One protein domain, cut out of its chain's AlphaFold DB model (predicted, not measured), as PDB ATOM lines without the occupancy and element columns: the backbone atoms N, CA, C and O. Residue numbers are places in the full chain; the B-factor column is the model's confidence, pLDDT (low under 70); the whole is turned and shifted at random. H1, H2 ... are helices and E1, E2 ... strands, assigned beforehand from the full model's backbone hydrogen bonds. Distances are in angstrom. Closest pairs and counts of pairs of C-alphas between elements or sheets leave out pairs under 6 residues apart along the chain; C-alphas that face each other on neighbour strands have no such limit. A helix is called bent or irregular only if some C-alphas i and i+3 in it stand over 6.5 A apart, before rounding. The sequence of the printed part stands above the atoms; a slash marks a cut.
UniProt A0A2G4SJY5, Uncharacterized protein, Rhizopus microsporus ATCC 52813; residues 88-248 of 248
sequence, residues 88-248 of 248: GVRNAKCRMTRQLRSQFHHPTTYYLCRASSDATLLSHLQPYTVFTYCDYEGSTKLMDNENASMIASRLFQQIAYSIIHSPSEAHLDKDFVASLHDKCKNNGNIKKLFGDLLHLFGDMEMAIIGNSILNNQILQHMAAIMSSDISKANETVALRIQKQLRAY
ATOM      1  N   GLY A  88     171.580 199.772 150.854       51.06
ATOM      2  CA  GLY A  88     172.090 199.315 149.559       51.06
ATOM      3  C   GLY A  88     171.890 197.818 149.273       51.06
ATOM      4  O   GLY A  88     171.533 197.459 148.151       51.06
ATOM      5  N   VAL A  89     172.039 196.936 150.269       51.38
ATOM      6  CA  VAL A  89     171.953 195.474 150.059       51.38
ATOM      7  C   VAL A  89     170.507 194.988 149.978       51.38
ATOM      8  O   VAL A  89     170.193 194.107 149.172       51.38
ATOM      9  N   ARG A  90     169.599 195.614 150.737       55.16
ATOM     10  CA  ARG A  90     168.151 195.356 150.633       55.16
ATOM     11  C   ARG A  90     167.632 195.669 149.233       55.16
ATOM     12  O   ARG A  90     166.909 194.868 148.639       55.16
ATOM     13  N   ASN A  91     168.083 196.794 148.684       57.62
ATOM     14  CA  ASN A  91     167.683 197.250 147.362       57.62
ATOM     15  C   ASN A  91     168.245 196.337 146.262       57.62
ATOM     16  O   ASN A  91     167.521 196.015 145.321       57.62
ATOM     17  N   ALA A  92     169.487 195.852 146.401       59.97
ATOM     18  CA  ALA A  92     170.123 194.949 145.438       59.97
ATOM     19  C   ALA A  92     169.335 193.645 145.218       59.97
ATOM     20  O   ALA A  92     169.063 193.285 144.073       59.97
ATOM     21  N   LYS A  93     168.896 192.971 146.292       59.94
ATOM     22  CA  LYS A  93     168.123 191.720 146.175       59.94
ATOM     23  C   LYS A  93     166.743 191.954 145.550       59.94
ATOM     24  O   LYS A  93     166.342 191.219 144.653       59.94
ATOM     25  N   CYS A  94     166.043 193.020 145.942       63.12
ATOM     26  CA  CYS A  94     164.716 193.339 145.395       63.12
ATOM     27  C   CYS A  94     164.737 193.657 143.889       63.12
ATOM     28  O   CYS A  94     163.743 193.442 143.204       63.12
ATOM     29  N   ARG A  95     165.867 194.133 143.351       62.25
ATOM     30  CA  ARG A  95     166.046 194.401 141.911       62.25
ATOM     31  C   ARG A  95     166.145 193.138 141.069       62.25
ATOM     32  O   ARG A  95     165.856 193.182 139.876       62.25
ATOM     33  N   MET A  96     166.550 192.026 141.678       61.69
ATOM     34  CA  MET A  96     166.778 190.768 140.976       61.69
ATOM     35  C   MET A  96     165.538 189.867 140.930       61.69
ATOM     36  O   MET A  96     165.554 188.844 140.242       61.69
ATOM     37  N   THR A  97     164.453 190.237 141.618       60.75
ATOM     38  CA  THR A  97     163.237 189.421 141.703       60.75
ATOM     39  C   THR A  97     162.486 189.343 140.372       60.75
ATOM     40  O   THR A  97     162.466 190.265 139.538       60.75
ATOM     41  N   ARG A  98     161.840 188.195 140.147       64.50
ATOM     42  CA  ARG A  98     160.968 187.994 138.993       64.50
ATOM     43  C   ARG A  98     159.711 188.853 139.144       64.50
ATOM     44  O   ARG A  98     158.990 188.774 140.128       64.50
ATOM     45  N   GLN A  99     159.379 189.640 138.124       64.75
ATOM     46  CA  GLN A  99     158.129 190.402 138.142       64.75
ATOM     47  C   GLN A  99     156.974 189.534 137.629       64.75
ATOM     48  O   GLN A  99     156.616 189.590 136.455       64.75
ATOM     49  N   LEU A 100     156.388 188.727 138.512       63.59
ATOM     50  CA  LEU A 100     155.092 188.095 138.272       63.59
ATOM     51  C   LEU A 100     154.000 189.004 138.834       63.59
ATOM     52  O   LEU A 100     153.765 189.025 140.036       63.59
ATOM     53  N   ARG A 101     153.340 189.780 137.966       67.69
ATOM     54  CA  ARG A 101     152.378 190.834 138.363       67.69
ATOM     55  C   ARG A 101     151.089 190.312 139.017       67.69
ATOM     56  O   ARG A 101     150.211 191.114 139.309       67.69
ATOM     57  N   SER A 102     150.951 189.001 139.209       81.69
ATOM     58  CA  SER A 102     149.711 188.383 139.685       81.69
ATOM     59  C   SER A 102     149.869 187.273 140.730       81.69
ATOM     60  O   SER A 102     148.866 186.799 141.257       81.69
ATOM     61  N   GLN A 103     151.084 186.839 141.070       88.81
ATOM     62  CA  GLN A 103     151.287 185.653 141.919       88.81
ATOM     63  C   GLN A 103     152.129 185.958 143.163       88.81
ATOM     64  O   GLN A 103     153.045 185.217 143.502       88.81
ATOM     65  N   PHE A 104     151.828 187.047 143.867       91.31
ATOM     66  CA  PHE A 104     152.558 187.459 145.071       91.31
ATOM     67  C   PHE A 104     152.423 186.469 146.241       91.31
ATOM     68  O   PHE A 104     153.268 186.439 147.118       91.31
ATOM     69  N   HIS A 105     151.423 185.590 146.238       92.12
ATOM     70  CA  HIS A 105     151.339 184.498 147.216       92.12
ATOM     71  C   HIS A 105     152.280 183.317 146.898       92.12
ATOM     72  O   HIS A 105     152.409 182.408 147.717       92.12
ATOM     73  N   HIS A 106     152.894 183.276 145.708       90.31
ATOM     74  CA  HIS A 106     153.697 182.141 145.255       90.31
ATOM     75  C   HIS A 106     155.204 182.408 145.438       90.31
ATOM     76  O   HIS A 106     155.698 183.435 144.961       90.31
ATOM     77  N   PRO A 107     155.983 181.480 146.035       87.19
ATOM     78  CA  PRO A 107     157.410 181.687 146.315       87.19
ATOM     79  C   PRO A 107     158.252 182.042 145.083       87.19
ATOM     80  O   PRO A 107     159.176 182.848 145.165       87.19
ATOM     81  N   THR A 108     157.907 181.498 143.912       86.31
ATOM     82  CA  THR A 108     158.652 181.743 142.660       86.31
ATOM     83  C   THR A 108     158.641 183.204 142.212       86.31
ATOM     84  O   THR A 108     159.458 183.588 141.377       86.31
ATOM     85  N   THR A 109     157.711 184.022 142.714       86.50
ATOM     86  CA  THR A 109     157.688 185.471 142.461       86.50
ATOM     87  C   THR A 109     158.917 186.160 143.050       86.50
ATOM     88  O   THR A 109     159.402 187.145 142.503       86.50
ATOM     89  N   TYR A 110     159.480 185.600 144.116       88.19
ATOM     90  CA  TYR A 110     160.589 186.188 144.860       88.19
ATOM     91  C   TYR A 110     161.947 185.606 144.475       88.19
ATOM     92  O   TYR A 110     162.971 186.024 145.009       88.19
ATOM     93  N   TYR A 111     161.982 184.670 143.522       84.75
ATOM     94  CA  TYR A 111     163.239 184.127 143.021       84.75
ATOM     95  C   TYR A 111     164.062 185.218 142.329       84.75
ATOM     96  O   TYR A 111     163.551 185.998 141.517       84.75
ATOM     97  N   LEU A 112     165.352 185.252 142.665       79.81
ATOM     98  CA  LEU A 112     166.332 186.203 142.148       79.81
ATOM     99  C   LEU A 112     166.799 185.756 140.755       79.81
ATOM    100  O   LEU A 112     167.867 185.174 140.598       79.81
ATOM    101  N   CYS A 113     165.956 185.954 139.745       70.62
ATOM    102  CA  CYS A 113     166.189 185.441 138.392       70.62
ATOM    103  C   CYS A 113     166.776 186.468 137.414       70.62
ATOM    104  O   CYS A 113     167.098 186.096 136.287       70.62
ATOM    105  N   ARG A 114     166.882 187.752 137.777       66.69
ATOM    106  CA  ARG A 114     167.484 188.757 136.887       66.69
ATOM    107  C   ARG A 114     168.988 188.840 137.135       66.69
ATOM    108  O   ARG A 114     169.410 189.216 138.224       66.69
ATOM    109  N   ALA A 115     169.780 188.550 136.107       62.56
ATOM    110  CA  ALA A 115     171.184 188.935 136.061       62.56
ATOM    111  C   ALA A 115     171.300 190.394 135.586       62.56
ATOM    112  O   ALA A 115     170.668 190.783 134.602       62.56
ATOM    113  N   SER A 116     172.100 191.204 136.277       61.16
ATOM    114  CA  SER A 116     172.506 192.531 135.804       61.16
ATOM    115  C   SER A 116     173.885 192.438 135.160       61.16
ATOM    116  O   SER A 116     174.801 191.887 135.761       61.16
ATOM    117  N   SER A 117     174.034 192.986 133.955       64.44
ATOM    118  CA  SER A 117     175.348 193.230 133.346       64.44
ATOM    119  C   SER A 117     176.039 194.421 134.015       64.44
ATOM    120  O   SER A 117     175.349 195.273 134.574       64.44
ATOM    121  N   ASP A 118     177.355 194.567 133.857       62.84
ATOM    122  CA  ASP A 118     178.109 195.718 134.383       62.84
ATOM    123  C   ASP A 118     177.521 197.074 133.943       62.84
ATOM    124  O   ASP A 118     177.429 198.011 134.735       62.84
ATOM    125  N   ALA A 119     176.996 197.157 132.715       54.06
ATOM    126  CA  ALA A 119     176.337 198.356 132.183       54.06
ATOM    127  C   ALA A 119     175.010 198.713 132.888       54.06
ATOM    128  O   ALA A 119     174.579 199.863 132.865       54.06
ATOM    129  N   THR A 120     174.353 197.741 133.524       56.78
ATOM    130  CA  THR A 120     173.096 197.913 134.273       56.78
ATOM    131  C   THR A 120     173.292 197.721 135.773       56.78
ATOM    132  O   THR A 120     172.314 197.640 136.514       56.78
ATOM    133  N   LEU A 121     174.541 197.682 136.250       63.69
ATOM    134  CA  LEU A 121     174.859 197.641 137.677       63.69
ATOM    135  C   LEU A 121     174.482 198.961 138.367       63.69
ATOM    136  O   LEU A 121     174.105 198.986 139.540       63.69
ATOM    137  N   LEU A 122     174.550 200.068 137.618       67.00
ATOM    138  CA  LEU A 122     174.192 201.394 138.102       67.00
ATOM    139  C   LEU A 122     172.682 201.472 138.363       67.00
ATOM    140  O   LEU A 122     171.859 201.329 137.460       67.00
ATOM    141  N   SER A 123     172.327 201.757 139.618       67.25
ATOM    142  CA  SER A 123     170.946 201.799 140.119       67.25
ATOM    143  C   SER A 123     169.988 202.637 139.272       67.25
ATOM    144  O   SER A 123     168.833 202.266 139.104       67.25
ATOM    145  N   HIS A 124     170.466 203.749 138.715       72.88
ATOM    146  CA  HIS A 124     169.663 204.703 137.949       72.88
ATOM    147  C   HIS A 124     169.380 204.272 136.498       72.88
ATOM    148  O   HIS A 124     168.649 204.976 135.797       72.88
ATOM    149  N   LEU A 125     169.970 203.159 136.051       77.94
ATOM    150  CA  LEU A 125     169.766 202.556 134.729       77.94
ATOM    151  C   LEU A 125     168.945 201.267 134.796       77.94
ATOM    152  O   LEU A 125     168.656 200.659 133.767       77.94
ATOM    153  N   GLN A 126     168.568 200.826 135.994       81.12
ATOM    154  CA  GLN A 126     167.735 199.647 136.149       81.12
ATOM    155  C   GLN A 126     166.257 200.019 136.017       81.12
ATOM    156  O   GLN A 126     165.814 200.987 136.640       81.12
ATOM    157  N   PRO A 127     165.467 199.254 135.245       85.38
ATOM    158  CA  PRO A 127     164.023 199.414 135.241       85.38
ATOM    159  C   PRO A 127     163.439 199.194 136.640       85.38
ATOM    160  O   PRO A 127     163.750 198.214 137.322       85.38
ATOM    161  N   TYR A 128     162.543 200.081 137.041       88.31
ATOM    162  CA  TYR A 128     161.750 199.963 138.249       88.31
ATOM    163  C   TYR A 128     160.696 198.864 138.117       88.31
ATOM    164  O   TYR A 128     160.108 198.623 137.059       88.31
ATOM    165  N   THR A 129     160.438 198.219 139.245       90.62
ATOM    166  CA  THR A 129     159.407 197.203 139.445       90.62
ATOM    167  C   THR A 129     158.537 197.614 140.630       90.62
ATOM    168  O   THR A 129     158.852 198.576 141.329       90.62
ATOM    169  N   VAL A 130     157.482 196.853 140.931       92.62
ATOM    170  CA  VAL A 130     156.692 197.083 142.155       92.62
ATOM    171  C   VAL A 130     157.540 197.014 143.432       92.62
ATOM    172  O   VAL A 130     157.211 197.685 144.399       92.62
ATOM    173  N   PHE A 131     158.660 196.282 143.422       92.19
ATOM    174  CA  PHE A 131     159.565 196.117 144.567       92.19
ATOM    175  C   PHE A 131     160.619 197.221 144.704       92.19
ATOM    176  O   PHE A 131     161.290 197.299 145.728       92.19
ATOM    177  N   THR A 132     160.831 198.023 143.658       90.25
ATOM    178  CA  THR A 132     161.950 198.980 143.590       90.25
ATOM    179  C   THR A 132     161.514 200.399 143.261       90.25
ATOM    180  O   THR A 132     162.317 201.321 143.346       90.25
ATOM    181  N   TYR A 133     160.247 200.606 142.901       91.00
ATOM    182  CA  TYR A 133     159.713 201.915 142.540       91.00
ATOM    183  C   TYR A 133     159.752 202.935 143.688       91.00
ATOM    184  O   TYR A 133     159.816 204.134 143.440       91.00
ATOM    185  N   CYS A 134     159.790 202.491 144.945       90.81
ATOM    186  CA  CYS A 134     160.003 203.369 146.095       90.81
ATOM    187  C   CYS A 134     161.351 204.110 146.070       90.81
ATOM    188  O   CYS A 134     161.468 205.139 146.730       90.81
ATOM    189  N   ASP A 135     162.333 203.614 145.310       87.12
ATOM    190  CA  ASP A 135     163.640 204.251 145.118       87.12
ATOM    191  C   ASP A 135     163.641 205.253 143.943       87.12
ATOM    192  O   ASP A 135     164.681 205.830 143.625       87.12
ATOM    193  N   TYR A 136     162.512 205.442 143.246       85.44
ATOM    194  CA  TYR A 136     162.445 206.338 142.095       85.44
ATOM    195  C   TYR A 136     162.599 207.806 142.511       85.44
ATOM    196  O   TYR A 136     161.749 208.373 143.191       85.44
ATOM    197  N   GLU A 137     163.667 208.445 142.033       69.69
ATOM    198  CA  GLU A 137     164.027 209.835 142.359       69.69
ATOM    199  C   GLU A 137     163.482 210.867 141.344       69.69
ATOM    200  O   GLU A 137     163.822 212.046 141.375       69.69
ATOM    201  N   GLY A 138     162.654 210.448 140.380       59.69
ATOM    202  CA  GLY A 138     162.370 211.236 139.172       59.69
ATOM    203  C   GLY A 138     161.424 212.432 139.305       59.69
ATOM    204  O   GLY A 138     160.955 212.932 138.285       59.69
ATOM    205  N   SER A 139     161.168 212.941 140.507       48.97
ATOM    206  CA  SER A 139     160.582 214.272 140.669       48.97
ATOM    207  C   SER A 139     161.019 214.894 141.990       48.97
ATOM    208  O   SER A 139     160.543 214.533 143.062       48.97
ATOM    209  N   THR A 140     161.914 215.870 141.894       46.28
ATOM    210  CA  THR A 140     162.203 216.859 142.934       46.28
ATOM    211  C   THR A 140     160.923 217.368 143.606       46.28
ATOM    212  O   THR A 140     160.124 218.032 142.943       46.28
ATOM    213  N   LYS A 141     160.757 217.101 144.908       39.78
ATOM    214  CA  LYS A 141     160.422 218.074 145.974       39.78
ATOM    215  C   LYS A 141     160.083 217.342 147.271       39.78
ATOM    216  O   LYS A 141     158.983 216.817 147.368       39.78
ATOM    217  N   LEU A 142     161.012 217.428 148.233       40.81
ATOM    218  CA  LEU A 142     160.893 217.133 149.668       40.81
ATOM    219  C   LEU A 142     160.267 215.780 150.053       40.81
ATOM    220  O   LEU A 142     159.416 215.214 149.381       40.81
ATOM    221  N   MET A 143     160.640 215.275 151.224       44.97
ATOM    222  CA  MET A 143     160.018 214.095 151.842       44.97
ATOM    223  C   MET A 143     158.494 214.223 152.077       44.97
ATOM    224  O   MET A 143     157.862 213.289 152.560       44.97
ATOM    225  N   ASP A 144     157.890 215.348 151.689       48.69
ATOM    226  CA  ASP A 144     156.478 215.658 151.840       48.69
ATOM    227  C   ASP A 144     155.593 215.222 150.664       48.69
ATOM    228  O   ASP A 144     154.376 215.291 150.796       48.69
ATOM    229  N   ASN A 145     156.126 214.773 149.524       53.34
ATOM    230  CA  ASN A 145     155.296 214.460 148.349       53.34
ATOM    231  C   ASN A 145     155.527 213.054 147.784       53.34
ATOM    232  O   ASN A 145     155.548 212.844 146.571       53.34
ATOM    233  N   GLU A 146     155.664 212.063 148.663       65.88
ATOM    234  CA  GLU A 146     155.616 210.665 148.236       65.88
ATOM    235  C   GLU A 146     154.262 210.365 147.580       65.88
ATOM    236  O   GLU A 146     153.207 210.416 148.217       65.88
ATOM    237  N   ASN A 147     154.285 210.043 146.283       84.62
ATOM    238  CA  ASN A 147     153.100 209.541 145.598       84.62
ATOM    239  C   ASN A 147     152.704 208.191 146.223       84.62
ATOM    240  O   ASN A 147     153.561 207.372 146.564       84.62
ATOM    241  N   ALA A 148     151.404 207.924 146.325       91.38
ATOM    242  CA  ALA A 148     150.856 206.689 146.870       91.38
ATOM    243  C   ALA A 148     151.460 205.428 146.218       91.38
ATOM    244  O   ALA A 148     151.680 204.435 146.904       91.38
ATOM    245  N   SER A 149     151.822 205.475 144.930       92.12
ATOM    246  CA  SER A 149     152.517 204.373 144.246       92.12
ATOM    247  C   SER A 149     153.909 204.074 144.824       92.12
ATOM    248  O   SER A 149     154.308 202.913 144.889       92.12
ATOM    249  N   MET A 150     154.652 205.083 145.291       92.31
ATOM    250  CA  MET A 150     155.937 204.867 145.974       92.31
ATOM    251  C   MET A 150     155.726 204.250 147.359       92.31
ATOM    252  O   MET A 150     156.457 203.338 147.743       92.31
ATOM    253  N   ILE A 151     154.693 204.695 148.080       94.00
ATOM    254  CA  ILE A 151     154.311 204.140 149.385       94.00
ATOM    255  C   ILE A 151     153.898 202.668 149.238       94.00
ATOM    256  O   ILE A 151     154.408 201.812 149.959       94.00
ATOM    257  N   ALA A 152     153.057 202.342 148.252       94.88
ATOM    258  CA  ALA A 152     152.699 200.963 147.926       94.88
ATOM    259  C   ALA A 152     153.928 200.130 147.536       94.88
ATOM    260  O   ALA A 152     154.064 198.986 147.959       94.88
ATOM    261  N   SER A 153     154.884 200.707 146.803       94.81
ATOM    262  CA  SER A 153     156.130 200.010 146.476       94.81
ATOM    263  C   SER A 153     156.949 199.624 147.712       94.81
ATOM    264  O   SER A 153     157.566 198.562 147.705       94.81
ATOM    265  N   ARG A 154     156.895 200.399 148.804       95.31
ATOM    266  CA  ARG A 154     157.538 200.020 150.075       95.31
ATOM    267  C   ARG A 154     156.900 198.794 150.717       95.31
ATOM    268  O   ARG A 154     157.625 197.972 151.266       95.31
ATOM    269  N   LEU A 155     155.577 198.645 150.611       96.00
ATOM    270  CA  LEU A 155     154.894 197.421 151.040       96.00
ATOM    271  C   LEU A 155     155.438 196.215 150.266       96.00
ATOM    272  O   LEU A 155     155.865 195.233 150.868       96.00
ATOM    273  N   PHE A 156     155.485 196.308 148.933       95.38
ATOM    274  CA  PHE A 156     156.038 195.244 148.093       95.38
ATOM    275  C   PHE A 156     157.506 194.956 148.411       95.38
ATOM    276  O   PHE A 156     157.893 193.792 148.485       95.38
ATOM    277  N   GLN A 157     158.321 195.994 148.605       93.81
ATOM    278  CA  GLN A 157     159.729 195.854 148.963       93.81
ATOM    279  C   GLN A 157     159.893 195.111 150.292       93.81
ATOM    280  O   GLN A 157     160.691 194.180 150.363       93.81
ATOM    281  N   GLN A 158     159.115 195.473 151.315       93.88
ATOM    282  CA  GLN A 158     159.141 194.799 152.611       93.88
ATOM    283  C   GLN A 158     158.709 193.335 152.487       93.88
ATOM    284  O   GLN A 158     159.389 192.458 153.004       93.88
ATOM    285  N   ILE A 159     157.639 193.061 151.737       93.88
ATOM    286  CA  ILE A 159     157.183 191.696 151.445       93.88
ATOM    287  C   ILE A 159     158.304 190.873 150.794       93.88
ATOM    288  O   ILE A 159     158.616 189.771 151.245       93.88
ATOM    289  N   ALA A 160     158.928 191.409 149.741       92.12
ATOM    290  CA  ALA A 160     160.015 190.723 149.055       92.12
ATOM    291  C   ALA A 160     161.206 190.497 149.986       92.12
ATOM    292  O   ALA A 160     161.763 189.402 150.011       92.12
ATOM    293  N   TYR A 161     161.571 191.505 150.778       91.06
ATOM    294  CA  TYR A 161     162.642 191.402 151.756       91.06
ATOM    295  C   TYR A 161     162.371 190.285 152.772       91.06
ATOM    296  O   TYR A 161     163.227 189.413 152.916       91.06
ATOM    297  N   SER A 162     161.199 190.262 153.413       91.12
ATOM    298  CA  SER A 162     160.841 189.238 154.402       91.12
ATOM    299  C   SER A 162     160.910 187.830 153.811       91.12
ATOM    300  O   SER A 162     161.523 186.947 154.402       91.12
ATOM    301  N   ILE A 163     160.374 187.632 152.603       91.12
ATOM    302  CA  ILE A 163     160.369 186.318 151.944       91.12
ATOM    303  C   ILE A 163     161.774 185.877 151.538       91.12
ATOM    304  O   ILE A 163     162.102 184.704 151.665       91.12
ATOM    305  N   ILE A 164     162.617 186.792 151.056       89.06
ATOM    306  CA  ILE A 164     163.988 186.458 150.649       89.06
ATOM    307  C   ILE A 164     164.872 186.128 151.860       89.06
ATOM    308  O   ILE A 164     165.788 185.320 151.725       89.06
ATOM    309  N   HIS A 165     164.644 186.764 153.014       88.25
ATOM    310  CA  HIS A 165     165.483 186.566 154.203       88.25
ATOM    311  C   HIS A 165     165.024 185.382 155.055       88.25
ATOM    312  O   HIS A 165     165.868 184.577 155.438       88.25
ATOM    313  N   SER A 166     163.719 185.250 155.292       88.62
ATOM    314  CA  SER A 166     163.148 184.182 156.118       88.62
ATOM    315  C   SER A 166     161.804 183.716 155.541       88.62
ATOM    316  O   SER A 166     160.753 184.118 156.037       88.62
ATOM    317  N   PRO A 167     161.790 182.853 154.504       84.56
ATOM    318  CA  PRO A 167     160.550 182.435 153.841       84.56
ATOM    319  C   PRO A 167     159.508 181.819 154.787       84.56
ATOM    320  O   PRO A 167     158.315 182.054 154.612       84.56
ATOM    321  N   SER A 168     159.949 181.038 155.780       84.31
ATOM    322  CA  SER A 168     159.086 180.371 156.768       84.31
ATOM    323  C   SER A 168     158.517 181.311 157.831       84.31
ATOM    324  O   SER A 168     157.541 180.965 158.485       84.31
ATOM    325  N   GLU A 169     159.112 182.490 157.997       86.31
ATOM    326  CA  GLU A 169     158.722 183.502 158.988       86.31
ATOM    327  C   GLU A 169     158.164 184.761 158.309       86.31
ATOM    328  O   GLU A 169     157.957 185.789 158.951       86.31
ATOM    329  N   ALA A 170     157.929 184.705 156.995       90.25
ATOM    330  CA  ALA A 170     157.527 185.854 156.204       90.25
ATOM    331  C   ALA A 170     156.064 186.234 156.464       90.25
ATOM    332  O   ALA A 170     155.136 185.764 155.794       90.25
ATOM    333  N   HIS A 171     155.895 187.155 157.404       92.56
ATOM    334  CA  HIS A 171     154.616 187.736 157.770       92.56
ATOM    335  C   HIS A 171     154.582 189.223 157.448       92.56
ATOM    336  O   HIS A 171     155.610 189.907 157.355       92.56
ATOM    337  N   LEU A 172     153.368 189.714 157.236       93.31
ATOM    338  CA  LEU A 172     153.101 191.129 157.134       93.31
ATOM    339  C   LEU A 172     152.731 191.670 158.513       93.31
ATOM    340  O   LEU A 172     151.866 191.115 159.187       93.31
ATOM    341  N   ASP A 173     153.388 192.760 158.891       92.50
ATOM    342  CA  ASP A 173     153.187 193.456 160.155       92.50
ATOM    343  C   ASP A 173     152.077 194.511 160.016       92.50
ATOM    344  O   ASP A 173     152.082 195.325 159.081       92.50
ATOM    345  N   LYS A 174     151.099 194.475 160.926       94.12
ATOM    346  CA  LYS A 174     149.917 195.346 160.877       94.12
ATOM    347  C   LYS A 174     150.269 196.813 161.119       94.12
ATOM    348  O   LYS A 174     149.749 197.681 160.413       94.12
ATOM    349  N   ASP A 175     151.172 197.090 162.055       93.75
ATOM    350  CA  ASP A 175     151.582 198.450 162.418       93.75
ATOM    351  C   ASP A 175     152.371 199.109 161.282       93.75
ATOM    352  O   ASP A 175     152.175 200.283 160.954       93.75
ATOM    353  N   PHE A 176     153.209 198.337 160.594       94.19
ATOM    354  CA  PHE A 176     153.904 198.754 159.390       94.19
ATOM    355  C   PHE A 176     152.909 199.136 158.292       94.19
ATOM    356  O   PHE A 176     153.035 200.216 157.708       94.19
ATOM    357  N   VAL A 177     151.896 198.302 158.039       95.31
ATOM    358  CA  VAL A 177     150.836 198.602 157.064       95.31
ATOM    359  C   VAL A 177     150.063 199.861 157.458       95.31
ATOM    360  O   VAL A 177     149.847 200.721 156.602       95.31
ATOM    361  N   ALA A 178     149.704 200.017 158.735       95.25
ATOM    362  CA  ALA A 178     149.027 201.210 159.241       95.25
ATOM    363  C   ALA A 178     149.881 202.470 159.026       95.25
ATOM    364  O   ALA A 178     149.404 203.473 158.497       95.25
ATOM    365  N   SER A 179     151.187 202.386 159.292       95.31
ATOM    366  CA  SER A 179     152.111 203.500 159.054       95.31
ATOM    367  C   SER A 179     152.198 203.908 157.575       95.31
ATOM    368  O   SER A 179     152.397 205.084 157.262       95.31
ATOM    369  N   LEU A 180     152.060 202.957 156.640       95.00
ATOM    370  CA  LEU A 180     152.026 203.238 155.202       95.00
ATOM    371  C   LEU A 180     150.677 203.832 154.777       95.00
ATOM    372  O   LEU A 180     150.646 204.765 153.969       95.00
ATOM    373  N   HIS A 181     149.575 203.333 155.341       95.19
ATOM    374  CA  HIS A 181     148.239 203.894 155.149       95.19
ATOM    375  C   HIS A 181     148.194 205.378 155.548       95.19
ATOM    376  O   HIS A 181     147.704 206.213 154.782       95.19
ATOM    377  N   ASP A 182     148.771 205.727 156.696       93.56
ATOM    378  CA  ASP A 182     148.749 207.093 157.227       93.56
ATOM    379  C   ASP A 182     149.630 208.055 156.422       93.56
ATOM    380  O   ASP A 182     149.308 209.237 156.280       93.56
ATOM    381  N   LYS A 183     150.699 207.545 155.799       91.94
ATOM    382  CA  LYS A 183     151.535 208.320 154.865       91.94
ATOM    383  C   LYS A 183     150.813 208.662 153.565       91.94
ATOM    384  O   LYS A 183     151.207 209.603 152.873       91.94
ATOM    385  N   CYS A 184     149.752 207.937 153.210       89.88
ATOM    386  CA  CYS A 184     148.951 208.266 152.039       89.88
ATOM    387  C   CYS A 184     148.104 209.523 152.316       89.88
ATOM    388  O   CYS A 184     147.050 209.470 152.953       89.88
ATOM    389  N   LYS A 185     148.545 210.673 151.793       82.12
ATOM    390  CA  LYS A 185     147.883 211.979 151.994       82.12
ATOM    391  C   LYS A 185     146.487 212.070 151.367       82.12
ATOM    392  O   LYS A 185     145.607 212.722 151.916       82.12
ATOM    393  N   ASN A 186     146.268 211.384 150.246       80.12
ATOM    394  CA  ASN A 186     145.020 211.449 149.483       80.12
ATOM    395  C   ASN A 186     144.162 210.199 149.711       80.12
ATOM    396  O   ASN A 186     144.692 209.090 149.775       80.12
ATOM    397  N   ASN A 187     142.833 210.348 149.685       80.62
ATOM    398  CA  ASN A 187     141.866 209.232 149.698       80.62
ATOM    399  C   ASN A 187     141.780 208.487 148.344       80.62
ATOM    400  O   ASN A 187     140.700 208.129 147.870       80.62
ATOM    401  N   GLY A 188     142.928 208.280 147.694       89.12
ATOM    402  CA  GLY A 188     143.036 207.570 146.421       89.12
ATOM    403  C   GLY A 188     142.889 206.055 146.567       89.12
ATOM    404  O   GLY A 188     142.876 205.509 147.668       89.12
ATOM    405  N   ASN A 189     142.832 205.360 145.429       93.44
ATOM    406  CA  ASN A 189     142.601 203.910 145.376       93.44
ATOM    407  C   ASN A 189     143.637 203.102 146.174       93.44
ATOM    408  O   ASN A 189     143.270 202.148 146.845       93.44
ATOM    409  N   ILE A 190     144.911 203.508 146.162       94.38
ATOM    410  CA  ILE A 190     145.957 202.844 146.957       94.38
ATOM    411  C   ILE A 190     145.682 202.967 148.461       94.38
ATOM    412  O   ILE A 190     145.833 201.986 149.180       94.38
ATOM    413  N   LYS A 191     145.236 204.136 148.943       95.38
ATOM    414  CA  LYS A 191     144.890 204.318 150.360       95.38
ATOM    415  C   LYS A 191     143.706 203.441 150.760       95.38
ATOM    416  O   LYS A 191     143.756 202.810 151.807       95.38
ATOM    417  N   LYS A 192     142.684 203.347 149.901       95.94
ATOM    418  CA  LYS A 192     141.550 202.433 150.112       95.94
ATOM    419  C   LYS A 192     142.015 200.982 150.224       95.94
ATOM    420  O   LYS A 192     141.681 200.335 151.200       95.94
ATOM    421  N   LEU A 193     142.885 200.533 149.315       96.81
ATOM    422  CA  LEU A 193     143.456 199.182 149.368       96.81
ATOM    423  C   LEU A 193     144.301 198.938 150.625       96.81
ATOM    424  O   LEU A 193     144.330 197.820 151.124       96.81
ATOM    425  N   PHE A 194     144.982 199.955 151.157       96.94
ATOM    426  CA  PHE A 194     145.626 199.852 152.468       96.94
ATOM    427  C   PHE A 194     144.602 199.714 153.607       96.94
ATOM    428  O   PHE A 194     144.831 198.930 154.522       96.94
ATOM    429  N   GLY A 195     143.476 200.429 153.549       95.88
ATOM    430  CA  GLY A 195     142.367 200.261 154.493       95.88
ATOM    431  C   GLY A 195     141.758 198.858 154.429       95.88
ATOM    432  O   GLY A 195     141.632 198.195 155.454       95.88
ATOM    433  N   ASP A 196     141.474 198.364 153.225       95.81
ATOM    434  CA  ASP A 196     140.974 197.002 153.001       95.81
ATOM    435  C   ASP A 196     141.971 195.957 153.525       95.81
ATOM    436  O   ASP A 196     141.591 194.997 154.191       95.81
ATOM    437  N   LEU A 197     143.271 196.179 153.300       95.69
ATOM    438  CA  LEU A 197     144.333 195.345 153.850       95.69
ATOM    439  C   LEU A 197     144.331 195.343 155.382       95.69
ATOM    440  O   LEU A 197     144.443 194.274 155.973       95.69
ATOM    441  N   LEU A 198     144.166 196.501 156.030       95.25
ATOM    442  CA  LEU A 198     144.057 196.604 157.490       95.25
ATOM    443  C   LEU A 198     142.842 195.846 158.039       95.25
ATOM    444  O   LEU A 198     142.939 195.251 159.111       95.25
ATOM    445  N   HIS A 199     141.732 195.823 157.298       93.62
ATOM    446  CA  HIS A 199     140.541 195.043 157.646       93.62
ATOM    447  C   HIS A 199     140.719 193.532 157.459       93.62
ATOM    448  O   HIS A 199     140.047 192.762 158.140       93.62
ATOM    449  N   LEU A 200     141.617 193.100 156.569       92.31
ATOM    450  CA  LEU A 200     141.943 191.683 156.388       92.31
ATOM    451  C   LEU A 200     142.800 191.110 157.525       92.31
ATOM    452  O   LEU A 200     142.895 189.889 157.649       92.31
ATOM    453  N   PHE A 201     143.444 191.951 158.338       91.12
ATOM    454  CA  PHE A 201     144.197 191.469 159.494       91.12
ATOM    455  C   PHE A 201     143.268 190.893 160.564       91.12
ATOM    456  O   PHE A 201     142.338 191.562 161.014       91.12
ATOM    457  N   GLY A 202     143.597 189.685 161.024       80.94
ATOM    458  CA  GLY A 202     143.104 189.143 162.288       80.94
ATOM    459  C   GLY A 202     143.865 189.724 163.486       80.94
ATOM    460  O   GLY A 202     144.178 190.919 163.519       80.94
ATOM    461  N   ASP A 203     144.185 188.862 164.453       71.88
ATOM    462  CA  ASP A 203     144.667 189.296 165.768       71.88
ATOM    463  C   ASP A 203     146.116 189.808 165.796       71.88
ATOM    464  O   ASP A 203     146.374 190.739 166.552       71.88
ATOM    465  N   MET A 204     147.057 189.287 164.990       67.62
ATOM    466  CA  MET A 204     148.451 189.787 165.019       67.62
ATOM    467  C   MET A 204     149.163 189.822 163.659       67.62
ATOM    468  O   MET A 204     149.527 190.901 163.198       67.62
ATOM    469  N   GLU A 205     149.334 188.688 162.979       79.69
ATOM    470  CA  GLU A 205     150.187 188.609 161.783       79.69
ATOM    471  C   GLU A 205     149.482 187.942 160.600       79.69
ATOM    472  O   GLU A 205     148.632 187.067 160.765       79.69
ATOM    473  N   MET A 206     149.847 188.358 159.383       89.56
ATOM    474  CA  MET A 206     149.299 187.796 158.149       89.56
ATOM    475  C   MET A 206     150.401 187.121 157.337       89.56
ATOM    476  O   MET A 206     151.309 187.785 156.837       89.56
ATOM    477  N   ALA A 207     150.301 185.802 157.161       92.12
ATOM    478  CA  ALA A 207     151.195 185.066 156.273       92.12
ATOM    479  C   ALA A 207     151.062 185.580 154.831       92.12
ATOM    480  O   ALA A 207     149.949 185.821 154.346       92.12
ATOM    481  N   ILE A 208     152.197 185.746 154.147       91.75
ATOM    482  CA  ILE A 208     152.222 186.272 152.774       91.75
ATOM    483  C   ILE A 208     152.144 185.132 151.751       91.75
ATOM    484  O   ILE A 208     151.328 185.160 150.826       91.75
ATOM    485  N   ILE A 209     152.986 184.111 151.917       93.06
ATOM    486  CA  ILE A 209     153.017 182.944 151.033       93.06
ATOM    487  C   ILE A 209     151.788 182.065 151.277       93.06
ATOM    488  O   ILE A 209     151.379 181.845 152.412       93.06
ATOM    489  N   GLY A 210     151.180 181.570 150.198       91.06
ATOM    490  CA  GLY A 210     149.960 180.758 150.248       91.06
ATOM    491  C   GLY A 210     148.674 181.552 150.512       91.06
ATOM    492  O   GLY A 210     147.583 181.011 150.345       91.06
ATOM    493  N   ASN A 211     148.768 182.843 150.839       93.44
ATOM    494  CA  ASN A 211     147.611 183.693 151.097       93.44
ATOM    495  C   ASN A 211     147.027 184.264 149.794       93.44
ATOM    496  O   ASN A 211     147.341 185.373 149.348       93.44
ATOM    497  N   SER A 212     146.163 183.475 149.155       92.69
ATOM    498  CA  SER A 212     145.495 183.859 147.908       92.69
ATOM    499  C   SER A 212     144.524 185.031 148.085       92.69
ATOM    500  O   SER A 212     144.351 185.803 147.143       92.69
ATOM    501  N   ILE A 213     143.942 185.209 149.278       93.75
ATOM    502  CA  ILE A 213     143.025 186.316 149.592       93.75
ATOM    503  C   ILE A 213     143.781 187.645 149.541       93.75
ATOM    504  O   ILE A 213     143.421 188.512 148.745       93.75
ATOM    505  N   LEU A 214     144.882 187.765 150.294       94.81
ATOM    506  CA  LEU A 214     145.774 188.931 150.264       94.81
ATOM    507  C   LEU A 214     146.222 189.250 148.831       94.81
ATOM    508  O   LEU A 214     146.182 190.398 148.382       94.81
ATOM    509  N   ASN A 215     146.630 188.221 148.086       94.88
ATOM    510  CA  ASN A 215     147.087 188.392 146.715       94.88
ATOM    511  C   ASN A 215     145.990 188.926 145.788       94.88
ATOM    512  O   ASN A 215     146.214 189.915 145.090       94.88
ATOM    513  N   ASN A 216     144.837 188.260 145.759       94.12
ATOM    514  CA  ASN A 216     143.787 188.527 144.782       94.12
ATOM    515  C   ASN A 216     143.028 189.814 145.100       94.12
ATOM    516  O   ASN A 216     142.687 190.538 144.176       94.12
ATOM    517  N   GLN A 217     142.788 190.115 146.378       94.12
ATOM    518  CA  GLN A 217     142.000 191.285 146.773       94.12
ATOM    519  C   GLN A 217     142.841 192.560 146.875       94.12
ATOM    520  O   GLN A 217     142.343 193.639 146.566       94.12
ATOM    521  N   ILE A 218     144.120 192.455 147.257       96.12
ATOM    522  CA  ILE A 218     144.945 193.632 147.558       96.12
ATOM    523  C   ILE A 218     146.135 193.752 146.609       96.12
ATOM    524  O   ILE A 218     146.233 194.725 145.857       96.12
ATOM    525  N   LEU A 219     147.058 192.786 146.630       95.69
ATOM    526  CA  LEU A 219     148.372 192.958 145.995       95.69
ATOM    527  C   LEU A 219     148.271 193.062 144.467       95.69
ATOM    528  O   LEU A 219     148.925 193.911 143.862       95.69
ATOM    529  N   GLN A 220     147.416 192.262 143.828       95.25
ATOM    530  CA  GLN A 220     147.164 192.375 142.389       95.25
ATOM    531  C   GLN A 220     146.606 193.749 142.006       95.25
ATOM    532  O   GLN A 220     147.096 194.378 141.065       95.25
ATOM    533  N   HIS A 221     145.615 194.235 142.753       94.88
ATOM    534  CA  HIS A 221     144.976 195.520 142.487       94.88
ATOM    535  C   HIS A 221     145.936 196.693 142.714       94.88
ATOM    536  O   HIS A 221     146.014 197.588 141.868       94.88
ATOM    537  N   MET A 222     146.738 196.665 143.786       95.19
ATOM    538  CA  MET A 222     147.786 197.667 144.010       95.19
ATOM    539  C   MET A 222     148.805 197.665 142.865       95.19
ATOM    540  O   MET A 222     149.092 198.719 142.296       95.19
ATOM    541  N   ALA A 223     149.307 196.490 142.473       94.50
ATOM    542  CA  ALA A 223     150.266 196.368 141.378       94.50
ATOM    543  C   ALA A 223     149.693 196.876 140.043       94.50
ATOM    544  O   ALA A 223     150.410 197.513 139.265       94.50
ATOM    545  N   ALA A 224     148.405 196.637 139.778       93.00
ATOM    546  CA  ALA A 224     147.715 197.153 138.600       93.00
ATOM    547  C   ALA A 224     147.675 198.691 138.596       93.00
ATOM    548  O   ALA A 224     148.060 199.298 137.599       93.00
ATOM    549  N   ILE A 225     147.318 199.330 139.716       92.38
ATOM    550  CA  ILE A 225     147.289 200.800 139.832       92.38
ATOM    551  C   ILE A 225     148.688 201.401 139.642       92.38
ATOM    552  O   ILE A 225     148.852 202.352 138.881       92.38
ATOM    553  N   MET A 226     149.711 200.810 140.264       92.75
ATOM    554  CA  MET A 226     151.103 201.274 140.166       92.75
ATOM    555  C   MET A 226     151.695 201.140 138.755       92.75
ATOM    556  O   MET A 226     152.750 201.703 138.462       92.75
ATOM    557  N   SER A 227     151.059 200.361 137.878       90.44
ATOM    558  CA  SER A 227     151.623 199.983 136.583       90.44
ATOM    559  C   SER A 227     151.905 201.178 135.677       90.44
ATOM    560  O   SER A 227     152.922 201.173 134.991       90.44
ATOM    561  N   SER A 228     151.033 202.186 135.674       88.25
ATOM    562  CA  SER A 228     151.188 203.384 134.840       88.25
ATOM    563  C   SER A 228     152.350 204.263 135.310       88.25
ATOM    564  O   SER A 228     153.160 204.698 134.492       88.25
ATOM    565  N   ASP A 229     152.470 204.474 136.619       90.00
ATOM    566  CA  ASP A 229     153.540 205.264 137.234       90.00
ATOM    567  C   ASP A 229     154.914 204.612 137.027       90.00
ATOM    568  O   ASP A 229     155.869 205.275 136.617       90.00
ATOM    569  N   ILE A 230     154.997 203.290 137.210       89.62
ATOM    570  CA  ILE A 230     156.217 202.520 136.939       89.62
ATOM    571  C   ILE A 230     156.605 202.611 135.460       89.62
ATOM    572  O   ILE A 230     157.781 202.801 135.151       89.62
ATOM    573  N   SER A 231     155.645 202.492 134.537       89.44
ATOM    574  CA  SER A 231     155.926 202.611 133.101       89.44
ATOM    575  C   SER A 231     156.528 203.974 132.753       89.44
ATOM    576  O   SER A 231     157.568 204.017 132.102       89.44
ATOM    577  N   LYS A 232     155.962 205.073 133.270       87.75
ATOM    578  CA  LYS A 232     156.495 206.433 133.064       87.75
ATOM    579  C   LYS A 232     157.915 206.600 133.616       87.75
ATOM    580  O   LYS A 232     158.782 207.196 132.975       87.75
ATOM    581  N   ALA A 233     158.187 206.054 134.800       88.31
ATOM    582  CA  ALA A 233     159.540 206.068 135.354       88.31
ATOM    583  C   ALA A 233     160.524 205.263 134.496       88.31
ATOM    584  O   ALA A 233     161.655 205.697 134.262       88.31
ATOM    585  N   ASN A 234     160.084 204.126 133.963       89.25
ATOM    586  CA  ASN A 234     160.902 203.280 133.097       89.25
ATOM    587  C   ASN A 234     161.161 203.896 131.719       89.25
ATOM    588  O   ASN A 234     162.236 203.680 131.166       89.25
ATOM    589  N   GLU A 235     160.252 204.716 131.190       88.00
ATOM    590  CA  GLU A 235     160.518 205.538 130.000       88.00
ATOM    591  C   GLU A 235     161.695 206.495 130.243       88.00
ATOM    592  O   GLU A 235     162.597 206.605 129.412       88.00
ATOM    593  N   THR A 236     161.757 207.116 131.425       87.31
ATOM    594  CA  THR A 236     162.883 207.985 131.812       87.31
ATOM    595  C   THR A 236     164.198 207.205 131.900       87.31
ATOM    596  O   THR A 236     165.240 207.692 131.455       87.31
ATOM    597  N   VAL A 237     164.167 205.978 132.433       86.38
ATOM    598  CA  VAL A 237     165.335 205.081 132.458       86.38
ATOM    599  C   VAL A 237     165.786 204.726 131.037       86.38
ATOM    600  O   VAL A 237     166.970 204.852 130.725       86.38
ATOM    601  N   ALA A 238     164.856 204.361 130.150       86.56
ATOM    602  CA  ALA A 238     165.160 204.022 128.761       86.56
ATOM    603  C   ALA A 238     165.833 205.186 128.011       86.56
ATOM    604  O   ALA A 238     166.830 204.983 127.316       86.56
ATOM    605  N   LEU A 239     165.354 206.420 128.211       86.19
ATOM    606  CA  LEU A 239     165.971 207.621 127.639       86.19
ATOM    607  C   LEU A 239     167.404 207.844 128.147       86.19
ATOM    608  O   LEU A 239     168.283 208.220 127.368       86.19
ATOM    609  N   ARG A 240     167.668 207.593 129.437       84.31
ATOM    610  CA  ARG A 240     169.019 207.711 130.021       84.31
ATOM    611  C   ARG A 240     169.984 206.686 129.430       84.31
ATOM    612  O   ARG A 240     171.085 207.069 129.041       84.31
ATOM    613  N   ILE A 241     169.551 205.430 129.300       82.62
ATOM    614  CA  ILE A 241     170.336 204.368 128.651       82.62
ATOM    615  C   ILE A 241     170.651 204.763 127.206       82.62
ATOM    616  O   ILE A 241     171.807 204.724 126.790       82.62
ATOM    617  N   GLN A 242     169.647 205.218 126.450       84.88
ATOM    618  CA  GLN A 242     169.848 205.635 125.063       84.88
ATOM    619  C   GLN A 242     170.848 206.795 124.948       84.88
ATOM    620  O   GLN A 242     171.668 206.810 124.032       84.88
ATOM    621  N   LYS A 243     170.802 207.761 125.872       85.56
ATOM    622  CA  LYS A 243     171.755 208.876 125.906       85.56
ATOM    623  C   LYS A 243     173.184 208.401 126.173       85.56
ATOM    624  O   LYS A 243     174.095 208.890 125.518       85.56
ATOM    625  N   GLN A 244     173.378 207.462 127.101       81.44
ATOM    626  CA  GLN A 244     174.702 206.910 127.399       81.44
ATOM    627  C   GLN A 244     175.268 206.106 126.231       81.44
ATOM    628  O   GLN A 244     176.424 206.296 125.884       81.44
ATOM    629  N   LEU A 245     174.453 205.275 125.577       80.12
ATOM    630  CA  LEU A 245     174.896 204.489 124.421       80.12
ATOM    631  C   LEU A 245     175.309 205.352 123.222       80.12
ATOM    632  O   LEU A 245     176.130 204.914 122.436       80.12
ATOM    633  N   ARG A 246     174.753 206.562 123.077       80.12
ATOM    634  CA  ARG A 246     175.152 207.521 122.029       80.12
ATOM    635  C   ARG A 246     176.421 208.312 122.362       80.12
ATOM    636  O   ARG A 246     176.903 209.042 121.504       80.12
ATOM    637  N   ALA A 247     176.875 208.269 123.615       71.81
ATOM    638  CA  ALA A 247     178.087 208.958 124.051       71.81
ATOM    639  C   ALA A 247     179.358 208.118 123.825       71.81
ATOM    640  O   ALA A 247     180.455 208.658 123.960       71.81
ATOM    641  N   TYR A 248     179.193 206.834 123.494       57.91
ATOM    642  CA  TYR A 248     180.235 205.916 123.033       57.91
ATOM    643  C   TYR A 248     180.169 205.775 121.511       57.91
ATOM    644  O   TYR A 248     181.244 205.571 120.910       57.91
TER     645      TYR A 248
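AT A GLANCE: This is residues 88 to 248 of the 248 residues of an uncharacterized protein of Rhizopus microsporus ATCC 52813 (UniProt A0A2G4SJY5). H3 stands in the middle, with the helical hairpin H4 and H5 packed on one part of it as a three-helix bundle, while the long, kinked H6 crosses H3 and makes much of the long axis. H1 and H2 pack on another part of H3, and a long unnamed stretch, residues 111 to 147, loops from H2 to H3. The 161 printed residues include six named helices and two named strands, ordered H1 H2 H3 E1 H4 H5 E2 H6; the sheet, E1 - E2, is antiparallel, and the class is mostly helix. The whole is compact, with a radius of gyration of the C-alphas of 16.1 A, but elongated, spanning 58 by 34 by 24 A.

HOW THE PARTS SIT: E1, residues 171 to 173, and E2, residues 205 to 207, are antiparallel neighbours, with N 172 and O 206 2.8 A apart, within hydrogen-bond range. H3, residues 148 to 165, is the hub and touches five helices; its C-alpha 159 is 7.0 A from C-alpha 172 of E1. H3, H4, residues 174 to 183, and H5, residues 189 to 200, form an up-and-down bundle, each running against the one before. H4 and H5, a hairpin, touch at a shallow tilt of 22 degrees, closest at the C-alphas of His 181 and Phe 194, 5.5 A. H6, residues 212 to 245, touches H3 about perpendicular at 78 degrees, closest at the C-alphas of Ser 149 and Met 226, 5.3 A. H1, residues 88 to 95, and H2, residues 107 to 110, touch H3, both closest to C-alpha 160, from Cys 94 at 6.5 A and Tyr 110 at 6.2 A. Every O i to N i+4 pair is within hydrogen-bond range in H1, H3, H4 and H5, and 26 of 30 in H6; H2 is too short for one.

IN THESE COORDINATES: H1 begins at C-alpha 88 (172.090, 199.315, 149.559). H3 is 25.9 A long, H5 16.5 A and H4 14.4 A. H6, 42.9 A long, ends at C-alpha 245 (174.896, 204.489, 124.421); it has a kink of 45 degrees near residue 229 and is only just irregular, with C-alphas 217 and 220 6.9 A apart.

THE WHOLE: The C-alphas farthest apart, of Asp 203 and Tyr 248, are 58.0 A apart. The printed part has no cut; the links H1 to H2 and H2 to H3 are long. Confidence is under 70 at residues 88 to 101, 114 to 123, 137 to 146, 204 and 248.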